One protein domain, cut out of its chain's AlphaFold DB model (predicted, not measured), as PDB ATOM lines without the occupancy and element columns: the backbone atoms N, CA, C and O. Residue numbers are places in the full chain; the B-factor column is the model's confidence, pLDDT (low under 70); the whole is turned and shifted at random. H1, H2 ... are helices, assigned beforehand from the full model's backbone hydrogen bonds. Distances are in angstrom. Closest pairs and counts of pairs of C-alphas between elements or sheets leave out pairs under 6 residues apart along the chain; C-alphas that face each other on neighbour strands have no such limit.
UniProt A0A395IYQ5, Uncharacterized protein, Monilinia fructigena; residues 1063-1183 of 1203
ATOM      1  N   SER A1063      41.981  15.783  50.575       82.50
ATOM      2  CA  SER A1063      41.641  16.868  49.649       82.50
ATOM      3  C   SER A1063      42.038  18.251  50.166       82.50
ATOM      4  O   SER A1063      42.486  19.090  49.384       82.50
ATOM      5  N   GLN A1064      41.973  18.491  51.479       84.69
ATOM      6  CA  GLN A1064      42.478  19.723  52.091       84.69
ATOM      7  C   GLN A1064      44.007  19.771  52.049       84.69
ATOM      8  O   GLN A1064      44.571  20.803  51.689       84.69
ATOM      9  N   SER A1065      44.676  18.647  52.319       82.75
ATOM     10  CA  SER A1065      46.130  18.522  52.149       82.75
ATOM     11  C   SER A1065      46.554  18.822  50.703       82.75
ATOM     12  O   SER A1065      47.456  19.630  50.485       82.75
ATOM     13  N   LEU A1066      45.844  18.287  49.702       84.75
ATOM     14  CA  LEU A1066      46.084  18.604  48.290       84.75
ATOM     15  C   LEU A1066      45.860  20.094  47.967       84.75
ATOM     16  O   LEU A1066      46.683  20.704  47.282       84.75
ATOM     17  N   ILE A1067      44.786  20.713  48.475       89.00
ATOM     18  CA  ILE A1067      44.524  22.153  48.297       89.00
ATOM     19  C   ILE A1067      45.673  22.994  48.868       89.00
ATOM     20  O   ILE A1067      46.155  23.914  48.200       89.00
ATOM     21  N   LEU A1068      46.129  22.681  50.083       87.94
ATOM     22  CA  LEU A1068      47.206  23.411  50.755       87.94
ATOM     23  C   LEU A1068      48.566  23.192  50.084       87.94
ATOM     24  O   LEU A1068      49.341  24.143  49.986       87.94
ATOM     25  N   TYR A1069      48.831  21.996  49.550       88.12
ATOM     26  CA  TYR A1069      50.012  21.714  48.732       88.12
ATOM     27  C   TYR A1069      50.038  22.579  47.465       88.12
ATOM     28  O   TYR A1069      50.986  23.334  47.233       88.12
ATOM     29  N   LEU A1070      48.964  22.533  46.670       88.38
ATOM     30  CA  LEU A1070      48.861  23.285  45.417       88.38
ATOM     31  C   LEU A1070      48.922  24.807  45.658       88.38
ATOM     32  O   LEU A1070      49.549  25.533  44.883       88.38
ATOM     33  N   TYR A1071      48.335  25.290  46.758       90.56
ATOM     34  CA  TYR A1071      48.445  26.688  47.181       90.56
ATOM     35  C   TYR A1071      49.862  27.060  47.649       90.56
ATOM     36  O   TYR A1071      50.357  28.133  47.302       90.56
ATOM     37  N   GLY A1072      50.551  26.164  48.366       87.06
ATOM     38  CA  GLY A1072      51.957  26.316  48.753       87.06
ATOM     39  C   GLY A1072      52.900  26.428  47.550       87.06
ATOM     40  O   GLY A1072      53.815  27.250  47.562       87.06
ATOM     41  N   HIS A1073      52.603  25.705  46.466       86.25
ATOM     42  CA  HIS A1073      53.265  25.841  45.161       86.25
ATOM     43  C   HIS A1073      52.851  27.099  44.362       86.25
ATOM     44  O   HIS A1073      53.241  27.263  43.206       86.25
ATOM     45  N   GLY A1074      52.090  28.023  44.961       88.50
ATOM     46  CA  GLY A1074      51.767  29.331  44.385       88.50
ATOM     47  C   GLY A1074      50.630  29.328  43.358       88.50
ATOM     48  O   GLY A1074      50.423  30.338  42.676       88.50
ATOM     49  N   LEU A1075      49.874  28.232  43.228       90.50
ATOM     50  CA  LEU A1075      48.725  28.184  42.327       90.50
ATOM     51  C   LEU A1075      47.575  29.049  42.860       90.50
ATOM     52  O   LEU A1075      47.251  29.061  44.045       90.50
ATOM     53  N   SER A1076      46.927  29.787  41.956       91.06
ATOM     54  CA  SER A1076      45.769  30.608  42.324       91.06
ATOM     55  C   SER A1076      44.557  29.736  42.659       91.06
ATOM     56  O   SER A1076      44.379  28.682  42.049       91.06
ATOM     57  N   VAL A1077      43.668  30.222  43.536       89.19
ATOM     58  CA  VAL A1077      42.376  29.580  43.866       89.19
ATOM     59  C   VAL A1077      41.665  29.062  42.611       89.19
ATOM     60  O   VAL A1077      41.237  27.915  42.577       89.19
ATOM     61  N   SER A1078      41.598  29.865  41.542       87.50
ATOM     62  CA  SER A1078      40.966  29.474  40.273       87.50
ATOM     63  C   SER A1078      41.698  28.351  39.528       87.50
ATOM     64  O   SER A1078      41.040  27.547  38.880       87.50
ATOM     65  N   HIS A1079      43.031  28.276  39.600       86.62
ATOM     66  CA  HIS A1079      43.800  27.185  38.985       86.62
ATOM     67  C   HIS A1079      43.634  25.886  39.780       86.62
ATOM     68  O   HIS A1079      43.397  24.841  39.187       86.62
ATOM     69  N   ILE A1080      43.671  25.964  41.113       89.38
ATOM     70  CA  ILE A1080      43.388  24.820  41.990       89.38
ATOM     71  C   ILE A1080      41.954  24.324  41.736       89.38
ATOM     72  O   ILE A1080      41.745  23.138  41.533       89.38
ATOM     73  N   SER A1081      40.976  25.230  41.610       88.44
ATOM     74  CA  SER A1081      39.580  24.881  41.277       88.44
ATOM     75  C   SER A1081      39.427  24.134  39.945       88.44
ATOM     76  O   SER A1081      38.498  23.351  39.803       88.44
ATOM     77  N   LEU A1082      40.304  24.396  38.967       86.38
ATOM     78  CA  LEU A1082      40.324  23.705  37.671       86.38
ATOM     79  C   LEU A1082      41.022  22.342  37.767       86.38
ATOM     80  O   LEU A1082      40.541  21.377  37.185       86.38
ATOM     81  N   LEU A1083      42.117  22.245  38.531       86.19
ATOM     82  CA  LEU A1083      42.817  20.979  38.792       86.19
ATOM     83  C   LEU A1083      41.982  19.999  39.626       86.19
ATOM     84  O   LEU A1083      42.126  18.797  39.456       86.19
ATOM     85  N   LEU A1084      41.105  20.514  40.494       85.44
ATOM     86  CA  LEU A1084      40.179  19.724  41.310       85.44
ATOM     87  C   LEU A1084      38.802  19.524  40.656       85.44
ATOM     88  O   LEU A1084      38.010  18.740  41.163       85.44
ATOM     89  N   GLN A1085      38.498  20.201  39.539       81.88
ATOM     90  CA  GLN A1085      37.247  19.998  38.797       81.88
ATOM     91  C   GLN A1085      36.989  18.529  38.392       81.88
ATOM     92  O   GLN A1085      35.831  18.129  38.481       81.88
ATOM     93  N   PRO A1086      37.982  17.734  37.934       79.56
ATOM     94  CA  PRO A1086      37.746  16.342  37.560       79.56
ATOM     95  C   PRO A1086      37.700  15.379  38.755       79.56
ATOM     96  O   PRO A1086      37.589  14.187  38.513       79.56
ATOM     97  N   LEU A1087      37.825  15.829  40.010       81.50
ATOM     98  CA  LEU A1087      37.822  14.930  41.171       81.50
ATOM     99  C   LEU A1087      36.408  14.674  41.703       81.50
ATOM    100  O   LEU A1087      35.541  15.548  41.626       81.50
ATOM    101  N   THR A1088      36.185  13.485  42.271       75.62
ATOM    102  CA  THR A1088      34.889  13.101  42.852       75.62
ATOM    103  C   THR A1088      34.423  14.112  43.899       75.62
ATOM    104  O   THR A1088      35.207  14.644  44.690       75.62
ATOM    105  N   GLN A1089      33.109  14.371  43.942       73.81
ATOM    106  CA  GLN A1089      32.538  15.177  45.025       73.81
ATOM    107  C   GLN A1089      32.836  14.534  46.384       73.81
ATOM    108  O   GLN A1089      33.190  15.230  47.327       73.81
ATOM    109  N   GLU A1090      32.787  13.207  46.460       72.38
ATOM    110  CA  GLU A1090      33.174  12.446  47.643       72.38
ATOM    111  C   GLU A1090      34.624  12.737  48.071       72.38
ATOM    112  O   GLU A1090      34.847  13.004  49.243       72.38
ATOM    113  N   PHE A1091      35.613  12.804  47.170       76.44
ATOM    114  CA  PHE A1091      36.984  13.178  47.559       76.44
ATOM    115  C   PHE A1091      37.064  14.622  48.078       76.44
ATOM    116  O   PHE A1091      37.794  14.921  49.026       76.44
ATOM    117  N   LEU A1092      36.307  15.541  47.475       75.25
ATOM    118  CA  LEU A1092      36.323  16.962  47.836       75.25
ATOM    119  C   LEU A1092      35.536  17.297  49.117       75.25
ATOM    120  O   LEU A1092      35.834  18.327  49.732       75.25
ATOM    121  N   TYR A1093      34.556  16.472  49.511       72.25
ATOM    122  CA  TYR A1093      33.623  16.758  50.615       72.25
ATOM    123  C   TYR A1093      33.499  15.667  51.685       72.25
ATOM    124  O   TYR A1093      33.142  16.016  52.805       72.25
ATOM    125  N   ASN A1094      33.817  14.395  51.416       69.19
ATOM    126  CA  ASN A1094      33.897  13.382  52.472       69.19
ATOM    127  C   ASN A1094      35.214  13.577  53.239       69.19
ATOM    128  O   ASN A1094      36.311  13.416  52.705       69.19
ATOM    129  N   THR A1095      35.089  14.002  54.492       58.75
ATOM    130  CA  THR A1095      36.190  14.488  55.336       58.75
ATOM    131  C   THR A1095      36.687  13.454  56.347       58.75
ATOM    132  O   THR A1095      37.612  13.747  57.103       58.75
ATOM    133  N   SER A1096      36.088  12.261  56.378       54.28
ATOM    134  CA  SER A1096      36.262  11.284  57.460       54.28
ATOM    135  C   SER A1096      37.480  10.359  57.320       54.28
ATOM    136  O   SER A1096      38.011   9.916  58.338       54.28
ATOM    137  N   THR A1097      37.961  10.078  56.101       52.00
ATOM    138  CA  THR A1097      38.997   9.056  55.870       52.00
ATOM    139  C   THR A1097      40.307   9.602  55.285       52.00
ATOM    140  O   THR A1097      40.349  10.326  54.292       52.00
ATOM    141  N   SER A1098      41.430   9.155  55.858       53.41
ATOM    142  CA  SER A1098      42.776   9.204  55.250       53.41
ATOM    143  C   SER A1098      43.017   8.069  54.235       53.41
ATOM    144  O   SER A1098      44.132   7.880  53.742       53.41
ATOM    145  N   TRP A1099      41.947   7.334  53.933       50.00
ATOM    146  CA  TRP A1099      41.875   6.098  53.172       50.00
ATOM    147  C   TRP A1099      40.773   6.252  52.129       50.00
ATOM    148  O   TRP A1099      39.595   6.330  52.486       50.00
ATOM    149  N   TRP A1100      41.142   6.348  50.853       56.53
ATOM    150  CA  TRP A1100      40.160   6.494  49.778       56.53
ATOM    151  C   TRP A1100      39.875   5.141  49.111       56.53
ATOM    152  O   TRP A1100      40.829   4.383  48.895       56.53
ATOM    153  N   PRO A1101      38.602   4.801  48.825       49.56
ATOM    154  CA  PRO A1101      38.249   3.487  48.314       49.56
ATOM    155  C   PRO A1101      38.866   3.212  46.940       49.56
ATOM    156  O   PRO A1101      38.629   3.938  45.980       49.56
ATOM    157  N   ILE A1102      39.585   2.092  46.884       49.03
ATOM    158  CA  ILE A1102      39.401   1.046  45.876       49.03
ATOM    159  C   ILE A1102      39.529   1.548  44.427       49.03
ATOM    160  O   ILE A1102      38.555   1.840  43.735       49.03
ATOM    161  N   ASN A1103      40.767   1.477  43.917       50.44
ATOM    162  CA  ASN A1103      40.976   1.084  42.516       50.44
ATOM    163  C   ASN A1103      40.153  -0.182  42.222       50.44
ATOM    164  O   ASN A1103      39.959  -0.994  43.124       50.44
ATOM    165  N   SER A1104      39.777  -0.449  40.967       48.41
ATOM    166  CA  SER A1104      38.953  -1.610  40.558       48.41
ATOM    167  C   SER A1104      39.568  -3.012  40.794       48.41
ATOM    168  O   SER A1104      39.133  -3.985  40.185       48.41
ATOM    169  N   GLN A1105      40.594  -3.112  41.640       52.16
ATOM    170  CA  GLN A1105      41.286  -4.321  42.093       52.16
ATOM    171  C   GLN A1105      41.296  -4.473  43.633       52.16
ATOM    172  O   GLN A1105      41.760  -5.497  44.119       52.16
ATOM    173  N   GLY A1106      40.780  -3.498  44.402       49.75
ATOM    174  CA  GLY A1106      40.636  -3.578  45.868       49.75
ATOM    175  C   GLY A1106      41.541  -2.651  46.695       49.75
ATOM    176  O   GLY A1106      41.291  -2.468  47.883       49.75
ATOM    177  N   ASP A1107      42.565  -2.037  46.096       51.69
ATOM    178  CA  ASP A1107      43.592  -1.312  46.858       51.69
ATOM    179  C   ASP A1107      43.105   0.001  47.491       51.69
ATOM    180  O   ASP A1107      42.491   0.846  46.837       51.69
ATOM    181  N   LEU A1108      43.463   0.200  48.764       57.16
ATOM    182  CA  LEU A1108      43.214   1.414  49.546       57.16
ATOM    183  C   LEU A1108      44.356   2.427  49.383       57.16
ATOM    184  O   LEU A1108      45.473   2.209  49.862       57.16
ATOM    185  N   ILE A1109      44.079   3.584  48.775       60.34
ATOM    186  CA  ILE A1109      45.103   4.616  48.582       60.34
ATOM    187  C   ILE A1109      45.257   5.415  49.880       60.34
ATOM    188  O   ILE A1109      44.452   6.295  50.196       60.34
ATOM    189  N   ARG A1110      46.346   5.146  50.605       61.34
ATOM    190  CA  ARG A1110      46.845   6.020  51.672       61.34
ATOM    191  C   ARG A1110      47.599   7.190  51.050       61.34
ATOM    192  O   ARG A1110      48.703   7.017  50.535       61.34
ATOM    193  N   LEU A1111      47.028   8.389  51.112       65.88
ATOM    194  CA  LEU A1111      47.707   9.575  50.590       65.88
ATOM    195  C   LEU A1111      48.833  10.037  51.534       65.88
ATOM    196  O   LEU A1111      48.685   9.960  52.757       65.88
ATOM    197  N   PRO A1112      49.980  10.484  50.987       63.53
ATOM    198  CA  PRO A1112      51.125  10.861  51.799       63.53
ATOM    199  C   PRO A1112      50.849  12.168  52.565       63.53
ATOM    200  O   PRO A1112      50.029  12.979  52.129       63.53
ATOM    201  N   PRO A1113      51.546  12.426  53.687       62.88
ATOM    202  CA  PRO A1113      51.458  13.699  54.400       62.88
ATOM    203  C   PRO A1113      51.731  14.912  53.499       62.88
ATOM    204  O   PRO A1113      52.468  14.814  52.520       62.88
ATOM    205  N   LEU A1114      51.219  16.089  53.879       64.69
ATOM    206  CA  LEU A1114      51.344  17.354  53.129       64.69
ATOM    207  C   LEU A1114      52.768  17.654  52.603       64.69
ATOM    208  O   LEU A1114      52.927  18.171  51.501       64.69
ATOM    209  N   HIS A1115      53.798  17.319  53.383       61.28
ATOM    210  CA  HIS A1115      55.220  17.533  53.072       61.28
ATOM    211  C   HIS A1115      55.849  16.463  52.152       61.28
ATOM    212  O   HIS A1115      57.028  16.552  51.818       61.28
ATOM    213  N   HIS A1116      55.072  15.462  51.744       65.00
ATOM    214  CA  HIS A1116      55.451  14.369  50.846       65.00
ATOM    215  C   HIS A1116      54.572  14.302  49.583       65.00
ATOM    216  O   HIS A1116      54.726  13.390  48.773       65.00
ATOM    217  N   PHE A1117      53.678  15.276  49.367       73.44
ATOM    218  CA  PHE A1117      53.045  15.454  48.062       73.44
ATOM    219  C   PHE A1117      54.096  15.834  47.010       73.44
ATOM    220  O   PHE A1117      54.932  16.717  47.207       73.44
ATOM    221  N   THR A1118      54.017  15.173  45.861       76.69
ATOM    222  CA  THR A1118      54.859  15.416  44.684       76.69
ATOM    223  C   THR A1118      53.978  15.595  43.442       76.69
ATOM    224  O   THR A1118      52.796  15.235  43.475       76.69
ATOM    225  N   PRO A1119      54.506  16.104  42.311       77.12
ATOM    226  CA  PRO A1119      53.741  16.186  41.066       77.12
ATOM    227  C   PRO A1119      53.180  14.832  40.604       77.12
ATOM    228  O   PRO A1119      52.070  14.789  40.078       77.12
ATOM    229  N   THR A1120      53.893  13.728  40.857       76.50
ATOM    230  CA  THR A1120      53.392  12.369  40.610       76.50
ATOM    231  C   THR A1120      52.283  11.989  41.588       76.50
ATOM    232  O   THR A1120      51.257  11.505  41.132       76.50
ATOM    233  N   THR A1121      52.379  12.313  42.888       73.12
ATOM    234  CA  THR A1121      51.249  12.154  43.835       73.12
ATOM    235  C   THR A1121      49.984  12.859  43.333       73.12
ATOM    236  O   THR A1121      48.899  12.288  43.385       73.12
ATOM    237  N   VAL A1122      50.107  14.089  42.817       77.44
ATOM    238  CA  VAL A1122      48.967  14.840  42.261       77.44
ATOM    239  C   VAL A1122      48.411  14.163  41.003       77.44
ATOM    240  O   VAL A1122      47.197  14.114  40.829       77.44
ATOM    241  N   GLN A1123      49.265  13.600  40.143       77.44
ATOM    242  CA  GLN A1123      48.821  12.807  38.992       77.44
ATOM    243  C   GLN A1123      48.098  11.524  39.422       77.44
ATOM    244  O   GLN A1123      47.036  11.240  38.879       77.44
ATOM    245  N   THR A1124      48.601  10.804  40.428       75.19
ATOM    246  CA  THR A1124      47.958   9.606  40.988       75.19
ATOM    247  C   THR A1124      46.593   9.929  41.601       75.19
ATOM    248  O   THR A1124      45.623   9.242  41.295       75.19
ATOM    249  N   VAL A1125      46.466  11.016  42.379       75.56
ATOM    250  CA  VAL A1125      45.152  11.490  42.864       75.56
ATOM    251  C   VAL A1125      44.226  11.819  41.695       75.56
ATOM    252  O   VAL A1125      43.077  11.391  41.689       75.56
ATOM    253  N   ASN A1126      44.717  12.528  40.677       75.25
ATOM    254  CA  ASN A1126      43.914  12.877  39.505       75.25
ATOM    255  C   ASN A1126      43.525  11.668  38.640       75.25
ATOM    256  O   ASN A1126      42.538  11.755  37.917       75.25
ATOM    257  N   GLN A1127      44.269  10.563  38.687       76.00
ATOM    258  CA  GLN A1127      43.925   9.318  37.995       76.00
ATOM    259  C   GLN A1127      42.887   8.505  38.775       76.00
ATOM    260  O   GLN A1127      41.920   8.040  38.180       76.00
ATOM    261  N   ILE A1128      43.075   8.361  40.089       70.25
ATOM    262  CA  ILE A1128      42.288   7.455  40.939       70.25
ATOM    263  C   ILE A1128      41.025   8.136  41.471       70.25
ATOM    264  O   ILE A1128      39.924   7.629  41.301       70.25
ATOM    265  N   CYS A1129      41.158   9.328  42.055       71.38
ATOM    266  CA  CYS A1129      40.033  10.103  42.585       71.38
ATOM    267  C   CYS A1129      39.313  10.921  41.494       71.38
ATOM    268  O   CYS A1129      38.542  11.824  41.822       71.38
ATOM    269  N   SER A1130      39.570  10.645  40.207       76.56
ATOM    270  CA  SER A1130      38.799  11.223  39.100       76.56
ATOM    271  C   SER A1130      37.334  10.804  39.197       76.56
ATOM    272  O   SER A1130      37.031   9.638  39.439       76.56
ATOM    273  N   THR A1131      36.406  11.719  38.915       67.38
ATOM    274  CA  THR A1131      35.026  11.340  38.604       67.38
ATOM    275  C   THR A1131      35.035  10.349  37.438       67.38
ATOM    276  O   THR A1131      35.566  10.704  36.374       67.38
ATOM    277  N   PRO A1132      34.384   9.172  37.540       67.69
ATOM    278  CA  PRO A1132      33.904   8.516  36.333       67.69
ATOM    279  C   PRO A1132      33.036   9.535  35.584       67.69
ATOM    280  O   PRO A1132      32.284  10.282  36.209       67.69
ATOM    281  N   LYS A1133      33.182   9.624  34.256       72.88
ATOM    282  CA  LYS A1133      32.453  10.616  33.448       72.88
ATOM    283  C   LYS A1133      30.963  10.482  33.731       72.88
ATOM    284  O   LYS A1133      30.365   9.479  33.347       72.88
ATOM    285  N   GLU A1134      30.388  11.481  34.396       80.38
ATOM    286  CA  GLU A1134      28.979  11.444  34.768       80.38
ATOM    287  C   GLU A1134      28.115  11.239  33.523       80.38
ATOM    288  O   GLU A1134      28.466  11.695  32.433       80.38
ATOM    289  N   TRP A1135      26.984  10.549  33.668       81.56
ATOM    290  CA  TRP A1135      26.160  10.087  32.544       81.56
ATOM    291  C   TRP A1135      25.848  11.187  31.513       81.56
ATOM    292  O   TRP A1135      25.782  10.910  30.317       81.56
ATOM    293  N   TRP A1136      25.734  12.443  31.956       82.69
ATOM    294  CA  TRP A1136      25.473  13.619  31.128       82.69
ATOM    295  C   TRP A1136      26.694  14.228  30.409       82.69
ATOM    296  O   TRP A1136      26.514  14.985  29.449       82.69
ATOM    297  N   GLU A1137      27.923  13.912  30.823       83.50
ATOM    298  CA  GLU A1137      29.178  14.375  30.205       83.50
ATOM    299  C   GLU A1137      29.349  13.848  28.770       83.50
ATOM    300  O   GLU A1137      29.974  14.502  27.928       83.50
ATOM    301  N   GLY A1138      28.806  12.658  28.488       85.38
ATOM    302  CA  GLY A1138      28.937  11.987  27.197       85.38
ATOM    303  C   GLY A1138      28.384  12.832  26.037       85.38
ATOM    304  O   GLY A1138      27.373  13.524  26.203       85.38
ATOM    305  N   PRO A1139      28.986  12.777  24.830       82.69
ATOM    306  CA  PRO A1139      28.542  13.590  23.694       82.69
ATOM    307  C   PRO A1139      27.065  13.333  23.366       82.69
ATOM    308  O   PRO A1139      26.287  14.278  23.243       82.69
ATOM    309  N   ASN A1140      26.679  12.054  23.364       87.12
ATOM    310  CA  ASN A1140      25.338  11.570  23.044       87.12
ATOM    311  C   ASN A1140      24.430  11.409  24.275       87.12
ATOM    312  O   ASN A1140      23.368  10.811  24.143       87.12
ATOM    313  N   ALA A1141      24.838  11.893  25.456       88.44
ATOM    314  CA  ALA A1141      24.078  11.702  26.691       88.44
ATOM    315  C   ALA A1141      22.653  12.260  26.600       88.44
ATOM    316  O   ALA A1141      22.454  13.356  26.059       88.44
ATOM    317  N   ARG A1142      21.696  11.510  27.153       89.38
ATOM    318  CA  ARG A1142      20.255  11.752  27.039       89.38
ATOM    319  C   ARG A1142      19.593  11.850  28.406       89.38
ATOM    320  O   ARG A1142      20.078  11.235  29.348       89.38
ATOM    321  N   ASP A1143      18.513  12.616  28.493       90.75
ATOM    322  CA  ASP A1143      17.645  12.669  29.670       90.75
ATOM    323  C   ASP A1143      16.758  11.410  29.801       90.75
ATOM    324  O   ASP A1143      16.760  10.529  28.938       90.75
ATOM    325  N   GLN A1144      15.967  11.340  30.878       89.69
ATOM    326  CA  GLN A1144      14.975  10.277  31.105       89.69
ATOM    327  C   GLN A1144      13.901  10.210  29.998       89.69
ATOM    328  O   GLN A1144      13.327   9.154  29.758       89.69
ATOM    329  N   SER A1145      13.661  11.314  29.277       91.31
ATOM    330  CA  SER A1145      12.786  11.376  28.095       91.31
ATOM    331  C   SER A1145      13.485  10.941  26.795       91.31
ATOM    332  O   SER A1145      12.937  11.134  25.708       91.31
ATOM    333  N   ASN A1146      14.694  10.373  26.875       91.19
ATOM    334  CA  ASN A1146      15.500   9.913  25.744       91.19
ATOM    335  C   ASN A1146      15.892  11.036  24.744       91.19
ATOM    336  O   ASN A1146      16.261  10.762  23.597       91.19
ATOM    337  N   LYS A1147      15.854  12.310  25.167       91.81
ATOM    338  CA  LYS A1147      16.275  13.485  24.380       91.81
ATOM    339  C   LYS A1147      17.742  13.802  24.666       91.81
ATOM    340  O   LYS A1147      18.194  13.714  25.803       91.81
ATOM    341  N   ILE A1148      18.508  14.199  23.648       92.38
ATOM    342  CA  ILE A1148      19.932  14.542  23.818       92.38
ATOM    343  C   ILE A1148      20.058  15.825  24.651       92.38
ATOM    344  O   ILE A1148      19.547  16.875  24.260       92.38
ATOM    345  N   LEU A1149      20.793  15.753  25.762       92.75
ATOM    346  CA  LEU A1149      20.968  16.873  26.685       92.75
ATOM    347  C   LEU A1149      21.642  18.087  26.007       92.75
ATOM    348  O   LEU A1149      22.721  17.927  25.415       92.75
ATOM    349  N   PRO A1150      21.089  19.310  26.147       92.62
ATOM    350  CA  PRO A1150      21.666  20.521  25.574       92.62
ATOM    351  C   PRO A1150      23.116  20.767  26.005       92.62
ATOM    352  O   PRO A1150      23.488  20.605  27.170       92.62
ATOM    353  N   ARG A1151      23.947  21.256  25.073       86.94
ATOM    354  CA  ARG A1151      25.350  21.630  25.352       86.94
ATOM    355  C   ARG A1151      25.472  22.669  26.470       86.94
ATOM    356  O   ARG A1151      26.491  22.718  27.151       86.94
ATOM    357  N   GLU A1152      24.451  23.494  26.648       88.81
ATOM    358  CA  GLU A1152      24.424  24.583  27.625       88.81
ATOM    359  C   GLU A1152      24.086  24.083  29.026       88.81
ATOM    360  O   GLU A1152      24.769  24.456  29.972       88.81
ATOM    361  N   TRP A1153      23.173  23.116  29.143       89.06
ATOM    362  CA  TRP A1153      22.926  22.374  30.381       89.06
ATOM    363  C   TRP A1153      24.205  21.657  30.860       89.06
ATOM    364  O   TRP A1153      24.620  21.805  32.010       89.06
ATOM    365  N   LYS A1154      24.934  20.997  29.943       86.56
ATOM    366  CA  LYS A1154      26.247  20.375  30.234       86.56
ATOM    367  C   LYS A1154      27.310  21.405  30.663       86.56
ATOM    368  O   LYS A1154      28.131  21.123  31.535       86.56
ATOM    369  N   ARG A1155      27.300  22.623  30.099       85.62
ATOM    370  CA  ARG A1155      28.160  23.740  30.553       85.62
ATOM    371  C   ARG A1155      27.759  24.241  31.943       85.62
ATOM    372  O   ARG A1155      28.640  24.461  32.767       85.62
ATOM    373  N   LEU A1156      26.464  24.412  32.203       87.06
ATOM    374  CA  LEU A1156      25.917  24.907  33.469       87.06
ATOM    375  C   LEU A1156      26.237  23.947  34.621       87.06
ATOM    376  O   LEU A1156      26.669  24.394  35.685       87.06
ATOM    377  N   ASN A1157      26.163  22.634  34.388       85.19
ATOM    378  CA  ASN A1157      26.595  21.645  35.373       85.19
ATOM    379  C   ASN A1157      28.119  21.626  35.568       85.19
ATOM    380  O   ASN A1157      28.566  21.712  36.710       85.19
ATOM    381  N   ARG A1158      28.948  21.703  34.517       82.94
ATOM    382  CA  ARG A1158      30.407  21.906  34.698       82.94
ATOM    383  C   ARG A1158      30.742  23.173  35.502       82.94
ATOM    384  O   ARG A1158      31.624  23.145  36.360       82.94
ATOM    385  N   LEU A1159      30.004  24.266  35.292       84.81
ATOM    386  CA  LEU A1159      30.118  25.497  36.085       84.81
ATOM    387  C   LEU A1159      29.642  25.309  37.537       84.81
ATOM    388  O   LEU A1159      30.247  25.880  38.446       84.81
ATOM    389  N   SER A1160      28.624  24.478  37.779       85.31
ATOM    390  CA  SER A1160      28.193  24.066  39.124       85.31
ATOM    391  C   SER A1160      29.333  23.390  39.891       85.31
ATOM    392  O   SER A1160      29.646  23.801  41.010       85.31
ATOM    393  N   TYR A1161      30.006  22.420  39.264       81.75
ATOM    394  CA  TYR A1161      31.103  21.650  39.861       81.75
ATOM    395  C   TYR A1161      32.331  22.529  40.111       81.75
ATOM    396  O   TYR A1161      32.840  22.564  41.232       81.75
ATOM    397  N   MET A1162      32.729  23.350  39.129       83.19
ATOM    398  CA  MET A1162      33.752  24.385  39.330       83.19
ATOM    399  C   MET A1162      33.421  25.327  40.495       83.19
ATOM    400  O   MET A1162      34.317  25.708  41.245       83.19
ATOM    401  N   THR A1163      32.157  25.733  40.652       86.38
ATOM    402  CA  THR A1163      31.745  26.681  41.701       86.38
ATOM    403  C   THR A1163      31.739  26.030  43.083       86.38
ATOM    404  O   THR A1163      32.213  26.651  44.039       86.38
ATOM    405  N   LYS A1164      31.295  24.767  43.185       85.25
ATOM    406  CA  LYS A1164      31.463  23.924  44.380       85.25
ATOM    407  C   LYS A1164      32.951  23.846  44.757       85.25
ATOM    408  O   LYS A1164      33.344  24.383  45.791       85.25
ATOM    409  N   ALA A1165      33.790  23.294  43.873       85.31
ATOM    410  CA  ALA A1165      35.225  23.105  44.109       85.31
ATOM    411  C   ALA A1165      35.939  24.417  44.488       85.31
ATOM    412  O   ALA A1165      36.683  24.461  45.464       85.31
ATOM    413  N   LYS A1166      35.646  25.524  43.795       88.38
ATOM    414  CA  LYS A1166      36.186  26.857  44.111       88.38
ATOM    415  C   LYS A1166      35.804  27.356  45.503       88.38
ATOM    416  O   LYS A1166      36.609  28.028  46.148       88.38
ATOM    417  N   THR A1167      34.600  27.037  45.969       88.44
ATOM    418  CA  THR A1167      34.148  27.373  47.325       88.44
ATOM    419  C   THR A1167      34.908  26.553  48.367       88.44
ATOM    420  O   THR A1167      35.340  27.116  49.370       88.44
ATOM    421  N   GLN A1168      35.166  25.268  48.104       86.12
ATOM    422  CA  GLN A1168      35.964  24.408  48.985       86.12
ATOM    423  C   GLN A1168      37.438  24.844  49.045       86.12
ATOM    424  O   GLN A1168      37.978  25.050  50.130       86.12
ATOM    425  N   VAL A1169      38.063  25.098  47.887       89.88
ATOM    426  CA  VAL A1169      39.428  25.651  47.784       89.88
ATOM    427  C   VAL A1169      39.554  26.952  48.572       89.88
ATOM    428  O   VAL A1169      40.510  27.130  49.324       89.88
ATOM    429  N   ARG A1170      38.574  27.855  48.424       90.06
ATOM    430  CA  ARG A1170      38.505  29.096  49.198       90.06
ATOM    431  C   ARG A1170      38.455  28.810  50.702       90.06
ATOM    432  O   ARG A1170      39.326  29.299  51.411       90.06
ATOM    433  N   LYS A1171      37.472  28.026  51.164       88.38
ATOM    434  CA  LYS A1171      37.254  27.702  52.585       88.38
ATOM    435  C   LYS A1171      38.522  27.157  53.249       88.38
ATOM    436  O   LYS A1171      38.925  27.651  54.297       88.38
ATOM    437  N   VAL A1172      39.188  26.193  52.613       88.31
ATOM    438  CA  VAL A1172      40.415  25.566  53.137       88.31
ATOM    439  C   VAL A1172      41.575  26.565  53.226       88.31
ATOM    440  O   VAL A1172      42.256  26.625  54.249       88.31
ATOM    441  N   ILE A1173      41.785  27.390  52.193       89.56
ATOM    442  CA  ILE A1173      42.860  28.398  52.186       89.56
ATOM    443  C   ILE A1173      42.577  29.521  53.193       89.56
ATOM    444  O   ILE A1173      43.486  29.928  53.914       89.56
ATOM    445  N   GLU A1174      41.339  30.012  53.278       88.62
ATOM    446  CA  GLU A1174      40.947  31.064  54.222       88.62
ATOM    447  C   GLU A1174      41.074  30.574  55.678       88.62
ATOM    448  O   GLU A1174      41.667  31.280  56.493       88.62
ATOM    449  N   ASN A1175      40.674  29.332  55.983       84.62
ATOM    450  CA  ASN A1175      40.856  28.731  57.310       84.62
ATOM    451  C   ASN A1175      42.330  28.504  57.678       84.62
ATOM    452  O   ASN A1175      42.735  28.818  58.798       84.62
ATOM    453  N   PHE A1176      43.156  28.018  56.746       85.25
ATOM    454  CA  PHE A1176      44.596  27.851  56.975       85.25
ATOM    455  C   PHE A1176      45.317  29.192  57.178       85.25
ATOM    456  O   PHE A1176      46.162  29.313  58.066       85.25
ATOM    457  N   LEU A1177      44.974  30.217  56.390       84.94
ATOM    458  CA  LEU A1177      45.518  31.566  56.561       84.94
ATOM    459  C   LEU A1177      45.064  32.196  57.880       84.94
ATOM    460  O   LEU A1177      45.880  32.826  58.548       84.94
ATOM    461  N   PHE A1178      43.803  32.009  58.278       83.56
ATOM    462  CA  PHE A1178      43.282  32.489  59.558       83.56
ATOM    463  C   PHE A1178      44.035  31.866  60.739       83.56
ATOM    464  O   PHE A1178      44.616  32.596  61.548       83.56
ATOM    465  N   TRP A1179      44.107  30.530  60.777       79.94
ATOM    466  CA  TRP A1179      44.857  29.780  61.784       79.94
ATOM    467  C   TRP A1179      46.319  30.248  61.851       79.94
ATOM    468  O   TRP A1179      46.808  30.628  62.914       79.94
ATOM    469  N   ARG A1180      47.001  30.343  60.700       79.06
ATOM    470  CA  ARG A1180      48.410  30.761  60.624       79.06
ATOM    471  C   ARG A1180      48.655  32.217  61.046       79.06
ATOM    472  O   ARG A1180      49.755  32.532  61.491       79.06
ATOM    473  N   LEU A1181      47.677  33.111  60.875       80.25
ATOM    474  CA  LEU A1181      47.806  34.534  61.216       80.25
ATOM    475  C   LEU A1181      47.441  34.861  62.667       80.25
ATOM    476  O   LEU A1181      47.864  35.910  63.153       80.25
ATOM    477  N   ARG A1182      46.659  34.011  63.344       76.00
ATOM    478  CA  ARG A1182      46.184  34.275  64.712       76.00
ATOM    479  C   ARG A1182      46.600  33.249  65.765       76.00
ATOM    480  O   ARG A1182      46.602  33.587  66.941       76.00
ATOM    481  N   GLY A1183      46.895  32.009  65.374       68.38
ATOM    482  CA  GLY A1183      46.960  30.871  66.302       68.38
ATOM    483  C   GLY A1183      45.590  30.456  66.864       68.38
ATOM    484  O   GLY A1183      45.521  29.583  67.723       68.38
TER     485      GLY A1183
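What this domain is: This is residues 1063 to 1183 of the 1203 residues of an uncharacterized protein of Monilinia fructigena (UniProt A0A395IYQ5). What shape would a reader see first? One long helix, H5, makes most of the length, and four short helices cluster over one side of it: H1 and H2 pack crosswise on its middle stretch, H3 lies near it, and H4 lies on the far side of H1 and H2 from it. Residues 1094 to 1118 make a long loop that folds back on itself, residues 1129 to 1150 lead to the start of H5, and residues 1177 to 1183, of which 1177 to 1182 belong to H5, stick out. What is it made of, and how large? The 121 printed residues hold five named helices, H1 to H5 in order, and no named strand; the class is all helix. The whole is elongated, with spans of 54 by 35 by 24 A, and only just compact, close to loose, with a radius of gyration of the C-alphas of 16.4 A.

How they stand to each other: What does the first helix meet? H1, residues 1063 to 1072, touches H2, residues 1077 to 1083, at a steep tilt of 60 degrees, opposite ways; the closest C-alphas, of Leu 1070 and Ile 1080, are 6.6 A apart. It only just touches H3, residues 1089 to 1093, with 3 pairs of C-alphas within 8 A, the closest being Ser 1063 and Leu 1092 at 5.6 A. It is close to but not clearly touching H4, residues 1119 to 1128, with the C-alphas of Leu 1066 and Val 1122 closest at 7.7 A. What touches the last helix? H5, residues 1151 to 1182, touches H2 with residues 1162 to 1170 alone, at a steep tilt of 53 degrees, opposite ways; the C-alphas of Ser 1081 and Lys 1166 come closest, 4.8 A. With residues 1169 to 1173 alone it touches H1, only just about perpendicular at 73 degrees, the C-alphas of Ile 1067 and Val 1169 being closest at 6.2 A. The helix packing is mostly crossed, the helices standing at wide angles where they touch: of the 3 pairs H1 and H2, H1 and H5, and H2 and H5, 0 are at a shallow tilt. Are the helix backbones well formed? In H1, H2, H3, H4 and H5 every O i to N i+4 pair is within hydrogen-bond range.

Where its parts are: Where does the printed part begin? H1 starts at C-alpha 1063, (41.641, 16.868, 49.649), and is 14.0 A long from first to last C-alpha; H2 is 10.0 A, H3 5.9 A and H4 14.4 A. Where is the long helix? H5 runs 46.3 A from C-alpha 1151 at (25.350, 21.630, 25.352) to C-alpha 1182 at (46.184, 34.275, 64.712).

The domain as a whole: How far does it reach? The two C-alphas farthest apart, of Asn 1146 and Gly 1183, are 55.4 A apart, and the printed part has no cut. Which links are long? Those from H3 to H4, 25 residues, and from H4 to H5, 22 residues, are long; those from H1 to H2 and H2 to H3 are tight. Where is confidence low? The mean pLDDT of the printed part is 78.3, and residues 1094 to 1116, 1131 to 1132 and 1183 are under 70.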